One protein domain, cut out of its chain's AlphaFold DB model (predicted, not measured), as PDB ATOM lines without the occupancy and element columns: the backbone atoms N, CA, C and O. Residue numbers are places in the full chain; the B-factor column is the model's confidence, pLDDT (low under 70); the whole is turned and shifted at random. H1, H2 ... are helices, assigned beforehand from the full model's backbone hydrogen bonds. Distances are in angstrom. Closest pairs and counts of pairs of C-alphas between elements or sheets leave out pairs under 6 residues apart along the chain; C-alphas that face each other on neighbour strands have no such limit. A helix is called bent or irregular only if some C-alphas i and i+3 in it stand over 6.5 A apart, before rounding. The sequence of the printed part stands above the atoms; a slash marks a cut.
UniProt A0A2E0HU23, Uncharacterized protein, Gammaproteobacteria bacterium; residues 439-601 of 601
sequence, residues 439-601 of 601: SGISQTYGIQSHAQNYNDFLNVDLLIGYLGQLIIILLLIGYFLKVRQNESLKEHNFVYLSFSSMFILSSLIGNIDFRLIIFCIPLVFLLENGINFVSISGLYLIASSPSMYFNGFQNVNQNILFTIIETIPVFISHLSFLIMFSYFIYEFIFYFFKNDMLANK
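AT A GLANCE: This is residues 439 to 601 of the 601 residues of an uncharacterized protein of Gammaproteobacteria bacterium (UniProt A0A2E0HU23). One long helix, H7, runs through the middle as a spine, crossed on one side by H2 and on the other by H3 and H5, with H4 covering those two. H1 packs on the first part of H2, the short H6 packs on the early part of H7, and residues 595 to 601 stick out. The printed part has 163 residues with seven named helices, H1 to H7 in order, and no named strand: the class is all helix. It is compact, with a radius of gyration of the C-alphas of 16.8 A, yet elongated, spanning 58 by 32 by 26 A.

HOW THE PARTS SIT: Start at residues 444 to 445, a short antiparallel pairing with residues 511 to 512. Next, H1, residues 447 to 458, touches H2, residues 462 to 483, at residues 462 to 469 of H2 alone; their closest C-alphas, Ala 451 and Gly 465, are 4.7 A apart, at a steep tilt of 59 degrees, opposite ways. Further on, H3, residues 494 to 506, and H4, residues 513 to 528, form a helical hairpin, closest at the C-alphas of Tyr 496 and Pro 522, 5.3 A; the tilt of 34.7 degrees is shallow, only just short of steep. H4 and H5, residues 533 to 544, form another at a shallow tilt of 29 degrees, closest at the C-alphas of Leu 526 and Ser 535, 5.8 A. After H6, residues 549 to 554, comes the hub, H7, residues 560 to 597, touching H2, H3, H5 and H6. Its residues 569 to 583 alone touch H5, closest at the C-alphas of Ser 537 and Ser 576, 4.8 A; its residues 578 to 586 alone touch H2, closest at those of Ile 473 and Ser 582, 5.4 A. Residues 500 to 504 of H3 alone touch residues 581 to 585 of H7, closest at the C-alphas of Ile 504 and Phe 581, 6.2 A. H6 and H7 form a helical hairpin, closest at the C-alphas of Gly 552 and Glu 566, 4.5 A, with residues 562 to 570 of H7 alone touching H6. H4 and H7 are apart. Every O i to N i+4 pair is within hydrogen-bond range in H1, H2, H3 and H5, against 6 of 12 in H4, 1 of 2 in H6 and 29 of 34 in H7.

IN THESE COORDINATES: Find C-alpha 447 at (-27.808, 3.022, 4.725), where H1 begins its 15.9 A. H2 measures 31.8 A, H3 18.3 A, H4 23.7 A, H5 16.1 A and H6 8.8 A. H4 has a kink of 47 degrees near residue 520; it is neither bent nor irregular, but only just, with C-alphas 514 and 517 6.3 A apart. H7 runs 50.5 A from C-alpha 560 at (1.040, 2.900, 8.565) to C-alpha 597 at (-41.890, 28.982, 13.444), with a kink of 40 degrees near residue 591; it is irregular, C-alphas 592 and 595 being 7.5 A apart.

THE WHOLE: The two C-alphas farthest apart, of Gln 558 and Ala 599, are 59.6 A apart. The printed part has no cut and no long link, and ends at Lys 601, the chain's last residue. Mean pLDDT of the printed part is 79.8; look for values under 70 at residues 439 to 442, 484 to 492, 546 to 559, 561 to 563 and 594 to 601.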
ATOM      1  N   SER A 439     -24.756  -5.382  -1.599       50.16
ATOM      2  CA  SER A 439     -23.991  -5.355  -0.364       50.16
ATOM      3  C   SER A 439     -22.800  -6.296  -0.376       50.16
ATOM      4  O   SER A 439     -22.778  -7.286  -1.105       50.16
ATOM      5  N   GLY A 440     -21.759  -5.949   0.380       46.34
ATOM      6  CA  GLY A 440     -20.499  -6.691   0.348       46.34
ATOM      7  C   GLY A 440     -19.685  -6.484  -0.939       46.34
ATOM      8  O   GLY A 440     -18.609  -7.057  -1.087       46.34
ATOM      9  N   ILE A 441     -20.134  -5.625  -1.863       57.62
ATOM     10  CA  ILE A 441     -19.293  -5.086  -2.937       57.62
ATOM     11  C   ILE A 441     -18.585  -3.854  -2.375       57.62
ATOM     12  O   ILE A 441     -19.226  -2.964  -1.809       57.62
ATOM     13  N   SER A 442     -17.260  -3.788  -2.538       58.72
ATOM     14  CA  SER A 442     -16.415  -2.751  -1.933       58.72
ATOM     15  C   SER A 442     -16.870  -1.321  -2.240       58.72
ATOM     16  O   SER A 442     -16.631  -0.444  -1.425       58.72
ATOM     17  N   GLN A 443     -17.570  -1.106  -3.352       74.31
ATOM     18  CA  GLN A 443     -17.822   0.190  -3.984       74.31
ATOM     19  C   GLN A 443     -19.303   0.555  -3.953       74.31
ATOM     20  O   GLN A 443     -19.957   0.737  -4.991       74.31
ATOM     21  N   THR A 444     -19.853   0.569  -2.746       82.06
ATOM     22  CA  THR A 444     -21.255   0.891  -2.537       82.06
ATOM     23  C   THR A 444     -21.463   1.927  -1.453       82.06
ATOM     24  O   THR A 444     -20.702   2.023  -0.491       82.06
ATOM     25  N   TYR A 445     -22.560   2.662  -1.595       86.81
ATOM     26  CA  TYR A 445     -23.038   3.641  -0.638       86.81
ATOM     27  C   TYR A 445     -24.517   3.410  -0.332       86.81
ATOM     28  O   TYR A 445     -25.286   2.866  -1.132       86.81
ATOM     29  N   GLY A 446     -24.932   3.882   0.837       89.75
ATOM     30  CA  GLY A 446     -26.315   3.807   1.296       89.75
ATOM     31  C   GLY A 446     -26.413   3.246   2.704       89.75
ATOM     32  O   GLY A 446     -25.477   2.636   3.214       89.75
ATOM     33  N   ILE A 447     -27.561   3.450   3.343       91.00
ATOM     34  CA  ILE A 447     -27.808   3.022   4.725       91.00
ATOM     35  C   ILE A 447     -27.682   1.500   4.852       91.00
ATOM     36  O   ILE A 447     -26.981   1.007   5.737       91.00
ATOM     37  N   GLN A 448     -28.308   0.763   3.927       88.44
ATOM     38  CA  GLN A 448     -28.220  -0.694   3.854       88.44
ATOM     39  C   GLN A 448     -26.781  -1.171   3.599       88.44
ATOM     40  O   GLN A 448     -26.256  -1.928   4.415       88.44
ATOM     41  N   SER A 449     -26.113  -0.664   2.551       85.75
ATOM     42  CA  SER A 449     -24.718  -1.023   2.242       85.75
ATOM     43  C   SER A 449     -23.786  -0.765   3.421       85.75
ATOM     44  O   SER A 449     -23.026  -1.642   3.806       85.75
ATOM     45  N   HIS A 450     -23.878   0.406   4.057       85.75
ATOM     46  CA  HIS A 450     -23.057   0.720   5.224       85.75
ATOM     47  C   HIS A 450     -23.369  -0.187   6.420       85.75
ATOM     48  O   HIS A 450     -22.459  -0.527   7.169       85.75
ATOM     49  N   ALA A 451     -24.628  -0.597   6.616       86.50
ATOM     50  CA  ALA A 451     -24.993  -1.488   7.715       86.50
ATOM     51  C   ALA A 451     -24.419  -2.892   7.500       86.50
ATOM     52  O   ALA A 451     -23.856  -3.458   8.435       86.50
ATOM     53  N   GLN A 452     -24.503  -3.420   6.276       82.44
ATOM     54  CA  GLN A 452     -23.891  -4.701   5.905       82.44
ATOM     55  C   GLN A 452     -22.365  -4.633   6.010       82.44
ATOM     56  O   GLN A 452     -21.760  -5.475   6.655       82.44
ATOM     57  N   ASN A 453     -21.762  -3.549   5.533       78.38
ATOM     58  CA  ASN A 453     -20.335  -3.286   5.672       78.38
ATOM     59  C   ASN A 453     -19.865  -3.223   7.142       78.38
ATOM     60  O   ASN A 453     -18.745  -3.631   7.454       78.38
ATOM     61  N   TYR A 454     -20.685  -2.703   8.063       79.50
ATOM     62  CA  TYR A 454     -20.388  -2.744   9.500       79.50
ATOM     63  C   TYR A 454     -20.577  -4.136  10.092       79.50
ATOM     64  O   TYR A 454     -19.780  -4.523  10.942       79.50
ATOM     65  N   ASN A 455     -21.592  -4.880   9.651       82.38
ATOM     66  CA  ASN A 455     -21.787  -6.270  10.050       82.38
ATOM     67  C   ASN A 455     -20.576  -7.121   9.650       82.38
ATOM     68  O   ASN A 455     -19.966  -7.749  10.507       82.38
ATOM     69  N   ASP A 456     -20.146  -7.029   8.391       76.44
ATOM     70  CA  ASP A 456     -19.013  -7.793   7.867       76.44
ATOM     71  C   ASP A 456     -17.690  -7.415   8.551       76.44
ATOM     72  O   ASP A 456     -16.859  -8.280   8.828       76.44
ATOM     73  N   PHE A 457     -17.479  -6.126   8.846       73.69
ATOM     74  CA  PHE A 457     -16.214  -5.644   9.411       73.69
ATOM     75  C   PHE A 457     -16.124  -5.773  10.937       73.69
ATOM     76  O   PHE A 457     -15.115  -6.234  11.468       73.69
ATOM     77  N   LEU A 458     -17.149  -5.321  11.659       77.25
ATOM     78  CA  LEU A 458     -17.153  -5.298  13.124       77.25
ATOM     79  C   LEU A 458     -17.755  -6.578  13.725       77.25
ATOM     80  O   LEU A 458     -17.741  -6.725  14.948       77.25
ATOM     81  N   ASN A 459     -18.280  -7.482  12.890       81.12
ATOM     82  CA  ASN A 459     -18.989  -8.696  13.297       81.12
ATOM     83  C   ASN A 459     -20.131  -8.400  14.290       81.12
ATOM     84  O   ASN A 459     -20.305  -9.087  15.298       81.12
ATOM     85  N   VAL A 460     -20.871  -7.314  14.038       82.75
ATOM     86  CA  VAL A 460     -22.046  -6.899  14.824       82.75
ATOM     87  C   VAL A 460     -23.308  -7.153  14.028       82.75
ATOM     88  O   VAL A 460     -23.350  -6.875  12.838       82.75
ATOM     89  N   ASP A 461     -24.367  -7.568  14.719       89.25
ATOM     90  CA  ASP A 461     -25.685  -7.760  14.118       89.25
ATOM     91  C   ASP A 461     -26.100  -6.557  13.247       89.25
ATOM     92  O   ASP A 461     -25.963  -5.392  13.644       89.25
ATOM     93  N   LEU A 462     -26.642  -6.844  12.063       87.56
ATOM     94  CA  LEU A 462     -27.107  -5.851  11.100       87.56
ATOM     95  C   LEU A 462     -28.067  -4.821  11.733       87.56
ATOM     96  O   LEU A 462     -28.004  -3.632  11.409       87.56
ATOM     97  N   LEU A 463     -28.915  -5.246  12.680       91.44
ATOM     98  CA  LEU A 463     -29.813  -4.362  13.426       91.44
ATOM     99  C   LEU A 463     -29.043  -3.310  14.239       91.44
ATOM    100  O   LEU A 463     -29.443  -2.146  14.282       91.44
ATOM    101  N   ILE A 464     -27.924  -3.699  14.856       88.50
ATOM    102  CA  ILE A 464     -27.046  -2.786  15.602       88.50
ATOM    103  C   ILE A 464     -26.406  -1.785  14.635       88.50
ATOM    104  O   ILE A 464     -26.355  -0.592  14.943       88.50
ATOM    105  N   GLY A 465     -25.998  -2.240  13.446       87.50
ATOM    106  CA  GLY A 465     -25.505  -1.375  12.371       87.50
ATOM    107  C   GLY A 465     -26.517  -0.291  11.978       87.50
ATOM    108  O   GLY A 465     -26.164   0.892  11.920       87.50
ATOM    109  N   TYR A 466     -27.786  -0.662  11.784       91.94
ATOM    110  CA  TYR A 466     -28.863   0.292  11.491       91.94
ATOM    111  C   TYR A 466     -29.129   1.269  12.643       91.94
ATOM    112  O   TYR A 466     -29.236   2.477  12.414       91.94
ATOM    113  N   LEU A 467     -29.211   0.777  13.884       92.44
ATOM    114  CA  LEU A 467     -29.443   1.618  15.062       92.44
ATOM    115  C   LEU A 467     -28.307   2.627  15.275       92.44
ATOM    116  O   LEU A 467     -28.571   3.800  15.542       92.44
ATOM    117  N   GLY A 468     -27.055   2.197  15.103       90.06
ATOM    118  CA  GLY A 468     -25.884   3.070  15.190       90.06
ATOM    119  C   GLY A 468     -25.944   4.214  14.176       90.06
ATOM    120  O   GLY A 468     -25.792   5.378  14.547       90.06
ATOM    121  N   GLN A 469     -26.248   3.904  12.911       91.88
ATOM    122  CA  GLN A 469     -26.419   4.927  11.874       91.88
ATOM    123  C   GLN A 469     -27.571   5.886  12.188       91.88
ATOM    124  O   GLN A 469     -27.401   7.098  12.058       91.88
ATOM    125  N   LEU A 470     -28.718   5.373  12.644       94.06
ATOM    126  CA  LEU A 470     -29.874   6.193  13.011       94.06
ATOM    127  C   LEU A 470     -29.529   7.197  14.121       94.06
ATOM    128  O   LEU A 470     -29.879   8.371  14.012       94.06
ATOM    129  N   ILE A 471     -28.811   6.760  15.162       94.56
ATOM    130  CA  ILE A 471     -28.360   7.641  16.249       94.56
ATOM    131  C   ILE A 471     -27.465   8.755  15.698       94.56
ATOM    132  O   ILE A 471     -27.689   9.925  16.013       94.56
ATOM    133  N   ILE A 472     -26.491   8.423  14.843       94.19
ATOM    134  CA  ILE A 472     -25.599   9.422  14.234       94.19
ATOM    135  C   ILE A 472     -26.399  10.425  13.394       94.19
ATOM    136  O   ILE A 472     -26.185  11.632  13.514       94.19
ATOM    137  N   ILE A 473     -27.352   9.951  12.589       95.12
ATOM    138  CA  ILE A 473     -28.214  10.805  11.759       95.12
ATOM    139  C   ILE A 473     -29.019  11.775  12.629       95.12
ATOM    140  O   ILE A 473     -29.039  12.976  12.358       95.12
ATOM    141  N   LEU A 474     -29.638  11.292  13.710       94.50
ATOM    142  CA  LEU A 474     -30.401  12.137  14.632       94.50
ATOM    143  C   LEU A 474     -29.518  13.192  15.315       94.50
ATOM    144  O   LEU A 474     -29.924  14.352  15.424       94.50
ATOM    145  N   LEU A 475     -28.299  12.824  15.724       95.06
ATOM    146  CA  LEU A 475     -27.328  13.761  16.299       95.06
ATOM    147  C   LEU A 475     -26.910  14.841  15.292       95.06
ATOM    148  O   LEU A 475     -26.860  16.021  15.645       95.06
ATOM    149  N   LEU A 476     -26.655  14.466  14.035       93.69
ATOM    150  CA  LEU A 476     -26.301  15.401  12.963       93.69
ATOM    151  C   LEU A 476     -27.458  16.345  12.618       93.69
ATOM    152  O   LEU A 476     -27.242  17.548  12.472       93.69
ATOM    153  N   ILE A 477     -28.695  15.842  12.554       91.62
ATOM    154  CA  ILE A 477     -29.892  16.680  12.377       91.62
ATOM    155  C   ILE A 477     -30.026  17.668  13.546       91.62
ATOM    156  O   ILE A 477     -30.237  18.861  13.319       91.62
ATOM    157  N   GLY A 478     -29.844  17.208  14.789       89.81
ATOM    158  CA  GLY A 478     -29.844  18.063  15.979       89.81
ATOM    159  C   GLY A 478     -28.759  19.147  15.938       89.81
ATOM    160  O   GLY A 478     -29.019  20.306  16.267       89.81
ATOM    161  N   TYR A 479     -27.559  18.800  15.467       90.06
ATOM    162  CA  TYR A 479     -26.474  19.753  15.234       90.06
ATOM    163  C   TYR A 479     -26.861  20.818  14.197       90.06
ATOM    164  O   TYR A 479     -26.708  22.013  14.465       90.06
ATOM    165  N   PHE A 480     -27.418  20.423  13.047       88.44
ATOM    166  CA  PHE A 480     -27.847  21.372  12.015       88.44
ATOM    167  C   PHE A 480     -28.982  22.286  12.485       88.44
ATOM    168  O   PHE A 480     -28.937  23.490  12.226       88.44
ATOM    169  N   LEU A 481     -29.941  21.763  13.257       84.38
ATOM    170  CA  LEU A 481     -30.993  22.567  13.887       84.38
ATOM    171  C   LEU A 481     -30.430  23.649  14.819       84.38
ATOM    172  O   LEU A 481     -30.999  24.739  14.889       84.38
ATOM    173  N   LYS A 482     -29.320  23.366  15.514       83.38
ATOM    174  CA  LYS A 482     -28.664  24.309  16.428       83.38
ATOM    175  C   LYS A 482     -27.813  25.351  15.698       83.38
ATOM    176  O   LYS A 482     -27.865  26.523  16.050       83.38
ATOM    177  N   VAL A 483     -27.004  24.931  14.725       78.06
ATOM    178  CA  VAL A 483     -25.972  25.787  14.106       78.06
ATOM    179  C   VAL A 483     -26.506  26.612  12.930       78.06
ATOM    180  O   VAL A 483     -26.030  27.723  12.710       78.06
ATOM    181  N   ARG A 484     -27.496  26.115  12.175       66.94
ATOM    182  CA  ARG A 484     -27.833  26.643  10.837       66.94
ATOM    183  C   ARG A 484     -29.137  27.433  10.706       66.94
ATOM    184  O   ARG A 484     -29.554  27.706   9.585       66.94
ATOM    185  N   GLN A 485     -29.741  27.902  11.803       52.84
ATOM    186  CA  GLN A 485     -30.969  28.723  11.740       52.84
ATOM    187  C   GLN A 485     -30.847  29.995  10.863       52.84
ATOM    188  O   GLN A 485     -31.871  30.517  10.430       52.84
ATOM    189  N   ASN A 486     -29.628  30.453  10.534       43.78
ATOM    190  CA  ASN A 486     -29.373  31.706   9.809       43.78
ATOM    191  C   ASN A 486     -28.863  31.556   8.355       43.78
ATOM    192  O   ASN A 486     -28.732  32.567   7.671       43.78
ATOM    193  N   GLU A 487     -28.597  30.341   7.855       46.16
ATOM    194  CA  GLU A 487     -27.944  30.111   6.542       46.16
ATOM    195  C   GLU A 487     -28.726  29.149   5.628       46.16
ATOM    196  O   GLU A 487     -28.145  28.330   4.915       46.16
ATOM    197  N   SER A 488     -30.061  29.201   5.639       52.97
ATOM    198  CA  SER A 488     -30.847  28.427   4.664       52.97
ATOM    199  C   SER A 488     -30.499  28.852   3.233       52.97
ATOM    200  O   SER A 488     -30.345  30.056   2.998       52.97
ATOM    201  N   LEU A 489     -30.463  27.905   2.284       56.47
ATOM    202  CA  LEU A 489     -30.345  28.208   0.852       56.47
ATOM    203  C   LEU A 489     -31.268  29.378   0.468       56.47
ATOM    204  O   LEU A 489     -32.446  29.397   0.832       56.47
ATOM    205  N   LYS A 490     -30.721  30.362  -0.258       51.94
ATOM    206  CA  LYS A 490     -31.436  31.604  -0.597       51.94
ATOM    207  C   LYS A 490     -32.688  31.355  -1.444       51.94
ATOM    208  O   LYS A 490     -33.657  32.083  -1.272       51.94
ATOM    209  N   GLU A 491     -32.714  30.298  -2.261       57.19
ATOM    210  CA  GLU A 491     -33.921  29.792  -2.926       57.19
ATOM    211  C   GLU A 491     -33.844  28.267  -3.109       57.19
ATOM    212  O   GLU A 491     -32.945  27.748  -3.772       57.19
ATOM    213  N   HIS A 492     -34.807  27.526  -2.552       64.12
ATOM    214  CA  HIS A 492     -34.939  26.094  -2.831       64.12
ATOM    215  C   HIS A 492     -35.599  25.913  -4.200       64.12
ATOM    216  O   HIS A 492     -36.818  26.016  -4.349       64.12
ATOM    217  N   ASN A 493     -34.773  25.684  -5.219       80.25
ATOM    218  CA  ASN A 493     -35.236  25.488  -6.586       80.25
ATOM    219  C   ASN A 493     -35.916  24.112  -6.745       80.25
ATOM    220  O   ASN A 493     -35.507  23.122  -6.136       80.25
ATOM    221  N   PHE A 494     -36.921  24.041  -7.617       89.94
ATOM    222  CA  PHE A 494     -37.644  22.822  -7.998       89.94
ATOM    223  C   PHE A 494     -36.702  21.663  -8.370       89.94
ATOM    224  O   PHE A 494     -36.897  20.528  -7.937       89.94
ATOM    225  N   VAL A 495     -35.635  21.964  -9.123       92.88
ATOM    226  CA  VAL A 495     -34.616  20.983  -9.534       92.88
ATOM    227  C   VAL A 495     -33.835  20.449  -8.331       92.88
ATOM    228  O   VAL A 495     -33.682  19.237  -8.195       92.88
ATOM    229  N   TYR A 496     -33.380  21.345  -7.449       91.75
ATOM    230  CA  TYR A 496     -32.618  20.991  -6.250       91.75
ATOM    231  C   TYR A 496     -33.421  20.050  -5.349       91.75
ATOM    232  O   TYR A 496     -32.948  18.967  -5.028       91.75
ATOM    233  N   LEU A 497     -34.666  20.408  -5.011       91.69
ATOM    234  CA  LEU A 497     -35.513  19.578  -4.148       91.69
ATOM    235  C   LEU A 497     -35.805  18.205  -4.766       91.69
ATOM    236  O   LEU A 497     -35.752  17.194  -4.068       91.69
ATOM    237  N   SER A 498     -36.063  18.154  -6.075       95.00
ATOM    238  CA  SER A 498     -36.320  16.893  -6.779       95.00
ATOM    239  C   SER A 498     -35.109  15.958  -6.716       95.00
ATOM    240  O   SER A 498     -35.240  14.823  -6.259       95.00
ATOM    241  N   PHE A 499     -33.908  16.427  -7.066       95.62
ATOM    242  CA  PHE A 499     -32.711  15.579  -7.012       95.62
ATOM    243  C   PHE A 499     -32.233  15.268  -5.587       95.62
ATOM    244  O   PHE A 499     -31.762  14.159  -5.346       95.62
ATOM    245  N   SER A 500     -32.409  16.176  -4.623       94.50
ATOM    246  CA  SER A 500     -32.131  15.880  -3.210       94.50
ATOM    247  C   SER A 500     -33.051  14.779  -2.677       94.50
ATOM    248  O   SER A 500     -32.582  13.881  -1.981       94.50
ATOM    249  N   SER A 501     -34.342  14.790  -3.042       94.88
ATOM    250  CA  SER A 501     -35.268  13.707  -2.670       94.88
ATOM    251  C   SER A 501     -34.887  12.373  -3.309       94.88
ATOM    252  O   SER A 501     -34.894  11.342  -2.637       94.88
ATOM    253  N   MET A 502     -34.481  12.412  -4.580       95.25
ATOM    254  CA  MET A 502     -34.021  11.243  -5.316       95.25
ATOM    255  C   MET A 502     -32.791  10.628  -4.653       95.25
ATOM    256  O   MET A 502     -32.782   9.424  -4.426       95.25
ATOM    257  N   PHE A 503     -31.815  11.455  -4.262       95.38
ATOM    258  CA  PHE A 503     -30.633  11.015  -3.527       95.38
ATOM    259  C   PHE A 503     -30.975  10.424  -2.152       95.38
ATOM    260  O   PHE A 503     -30.498   9.333  -1.848       95.38
ATOM    261  N   ILE A 504     -31.795  11.091  -1.323       95.38
ATOM    262  CA  ILE A 504     -32.166  10.574   0.010       95.38
ATOM    263  C   ILE A 504     -32.830   9.203  -0.123       95.38
ATOM    264  O   ILE A 504     -32.397   8.243   0.508       95.38
ATOM    265  N   LEU A 505     -33.876   9.104  -0.945       94.81
ATOM    266  CA  LEU A 505     -34.677   7.888  -1.030       94.81
ATOM    267  C   LEU A 505     -33.914   6.746  -1.702       94.81
ATOM    268  O   LEU A 505     -34.019   5.613  -1.240       94.81
ATOM    269  N   SER A 506     -33.080   7.029  -2.714       91.88
ATOM    270  CA  SER A 506     -32.183   6.003  -3.254       91.88
ATOM    271  C   SER A 506     -31.175   5.540  -2.208       91.88
ATOM    272  O   SER A 506     -30.874   4.359  -2.148       91.88
ATOM    273  N   SER A 507     -30.680   6.435  -1.350       92.56
ATOM    274  CA  SER A 507     -29.653   6.112  -0.348       92.56
ATOM    275  C   SER A 507     -30.156   5.268   0.826       92.56
ATOM    276  O   SER A 507     -29.347   4.847   1.650       92.56
ATOM    277  N   LEU A 508     -31.465   5.020   0.941       90.94
ATOM    278  CA  LEU A 508     -32.003   4.093   1.944       90.94
ATOM    279  C   LEU A 508     -31.621   2.636   1.643       90.94
ATOM    280  O   LEU A 508     -31.461   1.848   2.571       90.94
ATOM    281  N   ILE A 509     -31.442   2.306   0.363       86.69
ATOM    282  CA  ILE A 509     -31.008   0.990  -0.119       86.69
ATOM    283  C   ILE A 509     -29.518   1.007  -0.482       86.69
ATOM    284  O   ILE A 509     -28.898   2.072  -0.542       86.69
ATOM    285  N   GLY A 510     -28.934  -0.168  -0.725       82.31
ATOM    286  CA  GLY A 510     -27.567  -0.272  -1.236       82.31
ATOM    287  C   GLY A 510     -27.473   0.150  -2.703       82.31
ATOM    288  O   GLY A 510     -28.300  -0.250  -3.524       82.31
ATOM    289  N   ASN A 511     -26.486   0.983  -3.040       85.56
ATOM    290  CA  ASN A 511     -26.238   1.449  -4.405       85.56
ATOM    291  C   ASN A 511     -24.754   1.376  -4.738       85.56
ATOM    292  O   ASN A 511     -23.921   1.682  -3.895       85.56
ATOM    293  N   ILE A 512     -24.429   1.083  -5.994       86.25
ATOM    294  CA  ILE A 512     -23.063   1.219  -6.512       86.25
ATOM    295  C   ILE A 512     -22.700   2.700  -6.700       86.25
ATOM    296  O   ILE A 512     -23.521   3.504  -7.152       86.25
ATOM    297  N   ASP A 513     -21.448   3.048  -6.406       84.81
ATOM    298  CA  ASP A 513     -20.952   4.427  -6.330       84.81
ATOM    299  C   ASP A 513     -21.112   5.259  -7.611       84.81
ATOM    300  O   ASP A 513     -21.294   6.473  -7.510       84.81
ATOM    301  N   PHE A 514     -21.165   4.662  -8.813       85.06
ATOM    302  CA  PHE A 514     -21.463   5.419 -10.046       85.06
ATOM    303  C   PHE A 514     -22.812   6.166  -9.977       85.06
ATOM    304  O   PHE A 514     -23.020   7.159 -10.679       85.06
ATOM    305  N   ARG A 515     -23.741   5.725  -9.113       88.69
ATOM    306  CA  ARG A 515     -25.063   6.340  -8.938       88.69
ATOM    307  C   ARG A 515     -25.014   7.653  -8.143       88.69
ATOM    308  O   ARG A 515     -25.967   8.434  -8.193       88.69
ATOM    309  N   LEU A 516     -23.869   7.997  -7.539       91.81
ATOM    310  CA  LEU A 516     -23.617   9.326  -6.963       91.81
ATOM    311  C   LEU A 516     -23.664  10.461  -7.999       91.81
ATOM    312  O   LEU A 516     -23.705  11.634  -7.625       91.81
ATOM    313  N   ILE A 517     -23.760  10.165  -9.298       91.88
ATOM    314  CA  ILE A 517     -24.113  11.183 -10.295       91.88
ATOM    315  C   ILE A 517     -25.442  11.896  -9.967       91.88
ATOM    316  O   ILE A 517     -25.567  13.099 -10.204       91.88
ATOM    317  N   ILE A 518     -26.408  11.214  -9.332       93.44
ATOM    318  CA  ILE A 518     -27.654  11.834  -8.838       93.44
ATOM    319  C   ILE A 518     -27.336  12.973  -7.859       93.44
ATOM    320  O   ILE A 518     -27.965  14.030  -7.901       93.44
ATOM    321  N   PHE A 519     -26.335  12.768  -7.000       94.69
ATOM    322  CA  PHE A 519     -25.896  13.713  -5.976       94.69
ATOM    323  C   PHE A 519     -25.091  14.895  -6.541       94.69
ATOM    324  O   PHE A 519     -25.081  15.974  -5.944       94.69
ATOM    325  N   CYS A 520     -24.479  14.757  -7.721       92.94
ATOM    326  CA  CYS A 520     -23.724  15.846  -8.348       92.94
ATOM    327  C   CYS A 520     -24.594  17.090  -8.598       92.94
ATOM    328  O   CYS A 520     -24.126  18.214  -8.428       92.94
ATOM    329  N   ILE A 521     -25.870  16.910  -8.956       92.31
ATOM    330  CA  ILE A 521     -26.796  18.020  -9.229       92.31
ATOM    331  C   ILE A 521     -27.049  18.873  -7.975       92.31
ATOM    332  O   ILE A 521     -26.764  20.071  -8.024       92.31
ATOM    333  N   PRO A 522     -27.542  18.328  -6.844       92.69
ATOM    334  CA  PRO A 522     -27.749  19.121  -5.640       92.69
ATOM    335  C   PRO A 522     -26.433  19.648  -5.057       92.69
ATOM    336  O   PRO A 522     -26.427  20.748  -4.507       92.69
ATOM    337  N   LEU A 523     -25.308  18.947  -5.237       93.62
ATOM    338  CA  LEU A 523     -24.003  19.454  -4.811       93.62
ATOM    339  C   LEU A 523     -23.581  20.727  -5.558       93.62
ATOM    340  O   LEU A 523     -23.048  21.639  -4.928       93.62
ATOM    341  N   VAL A 524     -23.850  20.839  -6.865       91.50
ATOM    342  CA  VAL A 524     -23.579  22.076  -7.620       91.50
ATOM    343  C   VAL A 524     -24.323  23.265  -7.004       91.50
ATOM    344  O   VAL A 524     -23.706  24.302  -6.774       91.50
ATOM    345  N   PHE A 525     -25.602  23.101  -6.645       88.75
ATOM    346  CA  PHE A 525     -26.369  24.153  -5.962       88.75
ATOM    347  C   PHE A 525     -25.791  24.502  -4.583       88.75
ATOM    348  O   PHE A 525     -25.790  25.667  -4.190       88.75
ATOM    349  N   LEU A 526     -25.284  23.519  -3.831       89.25
ATOM    350  CA  LEU A 526     -24.624  23.788  -2.550       89.25
ATOM    351  C   LEU A 526     -23.345  24.605  -2.734       89.25
ATOM    352  O   LEU A 526     -23.123  25.550  -1.984       89.25
ATOM    353  N   LEU A 527     -22.550  24.284  -3.753       89.62
ATOM    354  CA  LEU A 527     -21.308  24.987  -4.061       89.62
ATOM    355  C   LEU A 527     -21.537  26.412  -4.579       89.62
ATOM    356  O   LEU A 527     -20.724  27.291  -4.302       89.62
ATOM    357  N   GLU A 528     -22.641  26.667  -5.285       86.62
ATOM    358  CA  GLU A 528     -23.029  28.027  -5.689       86.62
ATOM    359  C   GLU A 528     -23.308  28.945  -4.497       86.62
ATOM    360  O   GLU A 528     -23.052  30.146  -4.573       86.62
ATOM    361  N   ASN A 529     -23.779  28.390  -3.377       81.44
ATOM    362  CA  ASN A 529     -23.989  29.154  -2.147       81.44
ATOM    363  C   ASN A 529     -22.699  29.396  -1.349       81.44
ATOM    364  O   ASN A 529     -22.734  30.097  -0.338       81.44
ATOM    365  N   GLY A 530     -21.569  28.852  -1.805       82.75
ATOM    366  CA  GLY A 530     -20.257  29.005  -1.190       82.75
ATOM    367  C   GLY A 530     -19.702  27.707  -0.609       82.75
ATOM    368  O   GLY A 530     -20.407  26.720  -0.406       82.75
ATOM    369  N   ILE A 531     -18.397  27.723  -0.331       84.75
ATOM    370  CA  ILE A 531     -17.682  26.586   0.248       84.75
ATOM    371  C   ILE A 531     -17.852  26.629   1.770       84.75
ATOM    372  O   ILE A 531     -17.298  27.496   2.443       84.75
ATOM    373  N   ASN A 532     -18.618  25.690   2.315       86.88
ATOM    374  CA  ASN A 532     -18.844  25.516   3.745       86.88
ATOM    375  C   ASN A 532     -18.684  24.043   4.150       86.88
ATOM    376  O   ASN A 532     -18.448  23.179   3.310       86.88
ATOM    377  N   PHE A 533     -18.835  23.746   5.443       89.25
ATOM    378  CA  PHE A 533     -18.702  22.386   5.978       89.25
ATOM    379  C   PHE A 533     -19.503  21.341   5.184       89.25
ATOM    380  O   PHE A 533     -18.968  20.297   4.835       89.25
ATOM    381  N   VAL A 534     -20.755  21.639   4.830       90.75
ATOM    382  CA  VAL A 534     -21.614  20.692   4.106       90.75
ATOM    383  C   VAL A 534     -21.176  20.518   2.657       90.75
ATOM    384  O   VAL A 534     -21.094  19.388   2.189       90.75
ATOM    385  N   SER A 535     -20.848  21.594   1.941       91.06
ATOM    386  CA  SER A 535     -20.350  21.443   0.570       91.06
ATOM    387  C   SER A 535     -18.997  20.720   0.536       91.06
ATOM    388  O   SER A 535     -18.752  19.949  -0.383       91.06
ATOM    389  N   ILE A 536     -18.136  20.927   1.544       92.44
ATOM    390  CA  ILE A 536     -16.864  20.203   1.704       92.44
ATOM    391  C   ILE A 536     -17.122  18.713   1.942       92.44
ATOM    392  O   ILE A 536     -16.517  17.891   1.262       92.44
ATOM    393  N   SER A 537     -18.054  18.353   2.832       93.69
ATOM    394  CA  SER A 537     -18.464  16.954   3.014       93.69
ATOM    395  C   SER A 537     -19.005  16.354   1.716       93.69
ATOM    396  O   SER A 537     -18.652  15.238   1.361       93.69
ATOM    397  N   GLY A 538     -19.786  17.107   0.938       94.25
ATOM    398  CA  GLY A 538     -20.239  16.660  -0.379       94.25
ATOM    399  C   GLY A 538     -19.097  16.410  -1.372       94.25
ATOM    400  O   GLY A 538     -19.104  15.402  -2.076       94.25
ATOM    401  N   LEU A 539     -18.084  17.280  -1.397       94.69
ATOM    402  CA  LEU A 539     -16.885  17.068  -2.214       94.69
ATOM    403  C   LEU A 539     -16.110  15.833  -1.769       94.69
ATOM    404  O   LEU A 539     -15.682  15.061  -2.621       94.69
ATOM    405  N   TYR A 540     -15.963  15.622  -0.462       93.62
ATOM    406  CA  TYR A 540     -15.286  14.443   0.057       93.62
ATOM    407  C   TYR A 540     -16.046  13.154  -0.223       93.62
ATOM    408  O   TYR A 540     -15.400  12.173  -0.576       93.62
ATOM    409  N   LEU A 541     -17.381  13.153  -0.169       93.25
ATOM    410  CA  LEU A 541     -18.185  11.996  -0.567       93.25
ATOM    411  C   LEU A 541     -17.887  11.584  -2.015       93.25
ATOM    412  O   LEU A 541     -17.612  10.422  -2.287       93.25
ATOM    413  N   ILE A 542     -17.875  12.549  -2.936       92.62
ATOM    414  CA  ILE A 542     -17.580  12.291  -4.351       92.62
ATOM    415  C   ILE A 542     -16.107  11.923  -4.574       92.62
ATOM    416  O   ILE A 542     -15.810  11.080  -5.407       92.62
ATOM    417  N   ALA A 543     -15.178  12.543  -3.849       90.69
ATOM    418  CA  ALA A 543     -13.742  12.299  -3.977       90.69
ATOM    419  C   ALA A 543     -13.317  10.916  -3.472       90.69
ATOM    420  O   ALA A 543     -12.396  10.319  -4.014       90.69
ATOM    421  N   SER A 544     -13.977  10.433  -2.423       84.31
ATOM    422  CA  SER A 544     -13.661   9.168  -1.755       84.31
ATOM    423  C   SER A 544     -14.396   7.957  -2.322       84.31
ATOM    424  O   SER A 544     -14.073   6.832  -1.951       84.31
ATOM    425  N   SER A 545     -15.363   8.177  -3.214       80.44
ATOM    426  CA  SER A 545     -16.154   7.124  -3.851       80.44
ATOM    427  C   SER A 545     -15.701   6.941  -5.304       80.44
ATOM    428  O   SER A 545     -15.623   7.960  -5.974       80.44
ATOM    429  N   PRO A 546     -15.457   5.727  -5.837       66.06
ATOM    430  CA  PRO A 546     -15.655   4.477  -5.137       66.06
ATOM    431  C   PRO A 546     -14.609   4.191  -4.065       66.06
ATOM    432  O   PRO A 546     -13.408   4.276  -4.311       66.06
ATOM    433  N   SER A 547     -15.052   3.853  -2.859       59.25
ATOM    434  CA  SER A 547     -14.119   3.472  -1.795       59.25
ATOM    435  C   SER A 547     -13.839   1.976  -1.937       59.25
ATOM    436  O   SER A 547     -14.769   1.221  -2.166       59.25
ATOM    437  N   MET A 548     -12.594   1.496  -1.875       57.84
ATOM    438  CA  MET A 548     -12.339   0.045  -1.882       57.84
ATOM    439  C   MET A 548     -12.480  -0.501  -0.455       57.84
ATOM    440  O   MET A 548     -11.481  -0.802   0.199       57.84
ATOM    441  N   TYR A 549     -13.721  -0.601   0.035       50.75
ATOM    442  CA  TYR A 549     -14.035  -0.936   1.432       50.75
ATOM    443  C   TYR A 549     -13.309  -2.197   1.955       50.75
ATOM    444  O   TYR A 549     -12.834  -2.208   3.089       50.75
ATOM    445  N   PHE A 550     -13.137  -3.232   1.120       50.53
ATOM    446  CA  PHE A 550     -12.509  -4.497   1.529       50.53
ATOM    447  C   PHE A 550     -10.972  -4.456   1.610       50.53
ATOM    448  O   PHE A 550     -10.412  -5.073   2.512       50.53
ATOM    449  N   ASN A 551     -10.279  -3.682   0.767       51.22
ATOM    450  CA  ASN A 551      -8.808  -3.625   0.803       51.22
ATOM    451  C   ASN A 551      -8.289  -2.729   1.940       51.22
ATOM    452  O   ASN A 551      -7.332  -3.085   2.631       51.22
ATOM    453  N   GLY A 552      -8.968  -1.604   2.195       50.25
ATOM    454  CA  GLY A 552      -8.500  -0.604   3.158       50.25
ATOM    455  C   GLY A 552      -8.586  -1.038   4.622       50.25
ATOM    456  O   GLY A 552      -7.825  -0.529   5.444       50.25
ATOM    457  N   PHE A 553      -9.476  -1.974   4.960       51.62
ATOM    458  CA  PHE A 553      -9.661  -2.464   6.330       51.62
ATOM    459  C   PHE A 553      -9.017  -3.833   6.602       51.62
ATOM    460  O   PHE A 553      -8.566  -4.071   7.723       51.62
ATOM    461  N   GLN A 554      -8.891  -4.710   5.595       52.91
ATOM    462  CA  GLN A 554      -8.212  -6.009   5.753       52.91
ATOM    463  C   GLN A 554      -6.693  -5.866   5.956       52.91
ATOM    464  O   GLN A 554      -6.073  -6.697   6.618       52.91
ATOM    465  N   ASN A 555      -6.096  -4.776   5.467       52.78
ATOM    466  CA  ASN A 555      -4.646  -4.557   5.479       52.78
ATOM    467  C   ASN A 555      -4.167  -3.528   6.523       52.78
ATOM    468  O   ASN A 555      -3.000  -3.133   6.509       52.78
ATOM    469  N   VAL A 556      -5.027  -3.102   7.460       55.16
ATOM    470  CA  VAL A 556      -4.701  -2.072   8.478       55.16
ATOM    471  C   VAL A 556      -3.462  -2.441   9.306       55.16
ATOM    472  O   VAL A 556      -2.727  -1.558   9.740       55.16
ATOM    473  N   ASN A 557      -3.179  -3.738   9.457       54.44
ATOM    474  CA  ASN A 557      -2.052  -4.247  10.240       54.44
ATOM    475  C   ASN A 557      -0.729  -4.382   9.457       54.44
ATOM    476  O   ASN A 557       0.258  -4.821  10.041       54.44
ATOM    477  N   GLN A 558      -0.682  -4.041   8.163       60.59
ATOM    478  CA  GLN A 558       0.510  -4.278   7.333       60.59
ATOM    479  C   GLN A 558       1.499  -3.099   7.322       60.59
ATOM    480  O   GLN A 558       2.706  -3.327   7.376       60.59
ATOM    481  N   ASN A 559       1.033  -1.841   7.257       68.25
ATOM    482  CA  ASN A 559       1.897  -0.647   7.234       68.25
ATOM    483  C   ASN A 559       1.099   0.649   7.500       68.25
ATOM    484  O   ASN A 559       0.034   0.844   6.921       68.25
ATOM    485  N   ILE A 560       1.652   1.586   8.282       72.44
ATOM    486  CA  ILE A 560       1.040   2.900   8.565       72.44
ATOM    487  C   ILE A 560       0.765   3.723   7.297       72.44
ATOM    488  O   ILE A 560      -0.239   4.430   7.220       72.44
ATOM    489  N   LEU A 561       1.629   3.610   6.279       68.38
ATOM    490  CA  LEU A 561       1.438   4.285   4.993       68.38
ATOM    491  C   LEU A 561       0.191   3.749   4.276       68.38
ATOM    492  O   LEU A 561      -0.569   4.514   3.687       68.38
ATOM    493  N   PHE A 562      -0.032   2.438   4.376       67.44
ATOM    494  CA  PHE A 562      -1.176   1.756   3.788       67.44
ATOM    495  C   PHE A 562      -2.472   2.168   4.492       67.44
ATOM    496  O   PHE A 562      -3.447   2.526   3.839       67.44
ATOM    497  N   THR A 563      -2.449   2.246   5.827       67.06
ATOM    498  CA  THR A 563      -3.579   2.748   6.622       67.06
ATOM    499  C   THR A 563      -3.950   4.184   6.248       67.06
ATOM    500  O   THR A 563      -5.129   4.511   6.110       67.06
ATOM    501  N   ILE A 564      -2.951   5.055   6.064       74.50
ATOM    502  CA  ILE A 564      -3.192   6.447   5.675       74.50
ATOM    503  C   ILE A 564      -3.859   6.491   4.304       74.50
ATOM    504  O   ILE A 564      -4.894   7.132   4.194       74.50
ATOM    505  N   ILE A 565      -3.300   5.812   3.299       72.94
ATOM    506  CA  ILE A 565      -3.739   5.928   1.900       72.94
ATOM    507  C   ILE A 565      -5.058   5.195   1.632       72.94
ATOM    508  O   ILE A 565      -5.833   5.663   0.804       72.94
ATOM    509  N   GLU A 566      -5.338   4.079   2.307       72.50
ATOM    510  CA  GLU A 566      -6.510   3.255   1.986       72.50
ATOM    511  C   GLU A 566      -7.645   3.360   3.009       72.50
ATOM    512  O   GLU A 566      -8.810   3.404   2.622       72.50
ATOM    513  N   THR A 567      -7.352   3.460   4.309       75.44
ATOM    514  CA  THR A 567      -8.396   3.442   5.351       75.44
ATOM    515  C   THR A 567      -9.031   4.818   5.577       75.44
ATOM    516  O   THR A 567     -10.249   4.926   5.740       75.44
ATOM    517  N   ILE A 568      -8.230   5.895   5.574       80.12
ATOM    518  CA  ILE A 568      -8.731   7.263   5.808       80.12
ATOM    519  C   ILE A 568      -9.785   7.673   4.764       80.12
ATOM    520  O   ILE A 568     -10.835   8.175   5.177       80.12
ATOM    521  N   PRO A 569      -9.582   7.449   3.448       82.00
ATOM    522  CA  PRO A 569     -10.602   7.739   2.440       82.00
ATOM    523  C   PRO A 569     -11.945   7.064   2.706       82.00
ATOM    524  O   PRO A 569     -12.982   7.711   2.573       82.00
ATOM    525  N   VAL A 570     -11.936   5.799   3.135       79.50
ATOM    526  CA  VAL A 570     -13.161   5.035   3.408       79.50
ATOM    527  C   VAL A 570     -13.923   5.637   4.591       79.50
ATOM    528  O   VAL A 570     -15.124   5.896   4.495       79.50
ATOM    529  N   PHE A 571     -13.227   5.943   5.689       81.75
ATOM    530  CA  PHE A 571     -13.850   6.589   6.848       81.75
ATOM    531  C   PHE A 571     -14.425   7.970   6.497       81.75
ATOM    532  O   PHE A 571     -15.552   8.300   6.879       81.75
ATOM    533  N   ILE A 572     -13.670   8.769   5.733       87.31
ATOM    534  CA  ILE A 572     -14.124  10.074   5.243       87.31
ATOM    535  C   ILE A 572     -15.366   9.913   4.361       87.31
ATOM    536  O   ILE A 572     -16.289  10.713   4.512       87.31
ATOM    537  N   SER A 573     -15.424   8.893   3.499       87.25
ATOM    538  CA  SER A 573     -16.598   8.600   2.665       87.25
ATOM    539  C   SER A 573     -17.847   8.370   3.513       87.25
ATOM    540  O   SER A 573     -18.841   9.084   3.365       87.25
ATOM    541  N   HIS A 574     -17.767   7.458   4.486       87.62
ATOM    542  CA  HIS A 574     -18.888   7.110   5.362       87.62
ATOM    543  C   HIS A 574     -19.392   8.313   6.164       87.62
ATOM    544  O   HIS A 574     -20.595   8.589   6.208       87.62
ATOM    545  N   LEU A 575     -18.473   9.061   6.780       90.38
ATOM    546  CA  LEU A 575     -18.823  10.252   7.547       90.38
ATOM    547  C   LEU A 575     -19.446  11.324   6.645       90.38
ATOM    548  O   LEU A 575     -20.473  11.909   6.991       90.38
ATOM    549  N   SER A 576     -18.857  11.553   5.471       93.69
ATOM    550  CA  SER A 576     -19.348  12.520   4.489       93.69
ATOM    551  C   SER A 576     -20.742  12.156   3.985       93.69
ATOM    552  O   SER A 576     -21.606  13.030   3.904       93.69
ATOM    553  N   PHE A 577     -20.997  10.872   3.723       94.06
ATOM    554  CA  PHE A 577     -22.318  10.365   3.368       94.06
ATOM    555  C   PHE A 577     -23.339  10.662   4.466       94.06
ATOM    556  O   PHE A 577     -24.373  11.263   4.179       94.06
ATOM    557  N   LEU A 578     -23.050  10.304   5.725       94.06
ATOM    558  CA  LEU A 578     -23.975  10.531   6.839       94.06
ATOM    559  C   LEU A 578     -24.254  12.023   7.050       94.06
ATOM    560  O   LEU A 578     -25.401  12.397   7.301       94.06
ATOM    561  N   ILE A 579     -23.242  12.883   6.888       94.94
ATOM    562  CA  ILE A 579     -23.402  14.343   6.923       94.94
ATOM    563  C   ILE A 579     -24.342  14.811   5.810       94.94
ATOM    564  O   ILE A 579     -25.291  15.539   6.098       94.94
ATOM    565  N   MET A 580     -24.114  14.395   4.559       95.06
ATOM    566  CA  MET A 580     -24.934  14.814   3.416       95.06
ATOM    567  C   MET A 580     -26.368  14.295   3.504       95.06
ATOM    568  O   MET A 580     -27.313  15.053   3.288       95.06
ATOM    569  N   PHE A 581     -26.536  13.026   3.869       95.44
ATOM    570  CA  PHE A 581     -27.836  12.396   4.067       95.44
ATOM    571  C   PHE A 581     -28.639  13.119   5.158       95.44
ATOM    572  O   PHE A 581     -29.768  13.552   4.923       95.44
ATOM    573  N   SER A 582     -28.020  13.349   6.320       94.75
ATOM    574  CA  SER A 582     -28.640  14.070   7.439       94.75
ATOM    575  C   SER A 582     -28.943  15.523   7.089       94.75
ATOM    576  O   SER A 582     -29.988  16.045   7.474       94.75
ATOM    577  N   TYR A 583     -28.051  16.182   6.344       92.50
ATOM    578  CA  TYR A 583     -28.243  17.564   5.924       92.50
ATOM    579  C   TYR A 583     -29.451  17.716   4.999       92.50
ATOM    580  O   TYR A 583     -30.271  18.601   5.225       92.50
ATOM    581  N   PHE A 584     -29.612  16.852   3.993       92.31
ATOM    582  CA  PHE A 584     -30.785  16.957   3.130       92.31
ATOM    583  C   PHE A 584     -32.078  16.625   3.877       92.31
ATOM    584  O   PHE A 584     -33.065  17.326   3.680       92.31
ATOM    585  N   ILE A 585     -32.086  15.643   4.788       92.25
ATOM    586  CA  ILE A 585     -33.254  15.403   5.655       92.25
ATOM    587  C   ILE A 585     -33.582  16.659   6.471       92.25
ATOM    588  O   ILE A 585     -34.736  17.089   6.504       92.25
ATOM    589  N   TYR A 586     -32.569  17.278   7.084       88.94
ATOM    590  CA  TYR A 586     -32.720  18.544   7.796       88.94
ATOM    591  C   TYR A 586     -33.310  19.638   6.897       88.94
ATOM    592  O   TYR A 586     -34.235  20.323   7.321       88.94
ATOM    593  N   GLU A 587     -32.840  19.783   5.659       85.12
ATOM    594  CA  GLU A 587     -33.361  20.763   4.701       85.12
ATOM    595  C   GLU A 587     -34.842  20.530   4.385       85.12
ATOM    596  O   GLU A 587     -35.615  21.486   4.368       85.12
ATOM    597  N   PHE A 588     -35.270  19.274   4.201       86.19
ATOM    598  CA  PHE A 588     -36.687  18.940   4.016       86.19
ATOM    599  C   PHE A 588     -37.521  19.296   5.256       86.19
ATOM    600  O   PHE A 588     -38.563  19.941   5.126       86.19
ATOM    601  N   ILE A 589     -37.051  18.945   6.457       83.38
ATOM    602  CA  ILE A 589     -37.722  19.287   7.722       83.38
ATOM    603  C   ILE A 589     -37.815  20.813   7.871       83.38
ATOM    604  O   ILE A 589     -38.897  21.366   8.060       83.38
ATOM    605  N   PHE A 590     -36.693  21.517   7.743       77.62
ATOM    606  CA  PHE A 590     -36.626  22.962   7.926       77.62
ATOM    607  C   PHE A 590     -37.480  23.703   6.895       77.62
ATOM    608  O   PHE A 590     -38.272  24.568   7.266       77.62
ATOM    609  N   TYR A 591     -37.394  23.337   5.614       73.19
ATOM    610  CA  TYR A 591     -38.214  23.942   4.563       73.19
ATOM    611  C   TYR A 591     -39.715  23.765   4.816       73.19
ATOM    612  O   TYR A 591     -40.506  24.678   4.550       73.19
ATOM    613  N   PHE A 592     -40.122  22.624   5.379       70.50
ATOM    614  CA  PHE A 592     -41.508  22.391   5.768       70.50
ATOM    615  C   PHE A 592     -41.938  23.365   6.879       70.50
ATOM    616  O   PHE A 592     -42.882  24.133   6.676       70.50
ATOM    617  N   PHE A 593     -41.180  23.438   7.978       70.31
ATOM    618  CA  PHE A 593     -41.568  24.161   9.200       70.31
ATOM    619  C   PHE A 593     -41.188  25.658   9.259       70.31
ATOM    620  O   PHE A 593     -41.661  26.370  10.146       70.31
ATOM    621  N   LYS A 594     -40.388  26.187   8.317       64.44
ATOM    622  CA  LYS A 594     -39.905  27.592   8.326       64.44
ATOM    623  C   LYS A 594     -41.017  28.656   8.353       64.44
ATOM    624  O   LYS A 594     -40.793  29.739   8.883       64.44
ATOM    625  N   ASN A 595     -42.207  28.362   7.822       49.31
ATOM    626  CA  ASN A 595     -43.320  29.325   7.829       49.31
ATOM    627  C   ASN A 595     -44.127  29.315   9.136       49.31
ATOM    628  O   ASN A 595     -44.733  30.331   9.457       49.31
ATOM    629  N   ASP A 596     -44.087  28.229   9.910       47.97
ATOM    630  CA  ASP A 596     -44.872  28.115  11.147       47.97
ATOM    631  C   ASP A 596     -44.075  28.581  12.376       47.97
ATOM    632  O   ASP A 596     -44.649  29.069  13.346       47.97
ATOM    633  N   MET A 597     -42.736  28.512  12.334       42.12
ATOM    634  CA  MET A 597     -41.890  28.982  13.444       42.12
ATOM    635  C   MET A 597     -41.738  30.508  13.526       42.12
ATOM    636  O   MET A 597     -41.480  31.024  14.612       42.12
ATOM    637  N   LEU A 598     -41.888  31.234  12.414       39.59
ATOM    638  CA  LEU A 598     -41.839  32.706  12.394       39.59
ATOM    639  C   LEU A 598     -43.212  33.360  12.603       39.59
ATOM    640  O   LEU A 598     -43.270  34.562  12.815       39.59
ATOM    641  N   ALA A 599     -44.301  32.587  12.562       36.09
ATOM    642  CA  ALA A 599     -45.642  33.066  12.898       36.09
ATOM    643  C   ALA A 599     -45.956  32.970  14.408       36.09
ATOM    644  O   ALA A 599     -46.934  33.555  14.861       36.09
ATOM    645  N   ASN A 600     -45.128  32.245  15.175       36.38
ATOM    646  CA  ASN A 600     -45.287  32.010  16.619       36.38
ATOM    647  C   ASN A 600     -44.176  32.654  17.480       36.38
ATOM    648  O   ASN A 600     -43.955  32.251  18.623       36.38
ATOM    649  N   LYS A 601     -43.482  33.658  16.943       37.53
ATOM    650  CA  LYS A 601     -42.709  34.652  17.700       37.53
ATOM    651  C   LYS A 601     -43.234  36.026  17.333       37.53
ATOM    652  O   LYS A 601     -43.227  36.888  18.235       37.53
TER     653      LYS A 601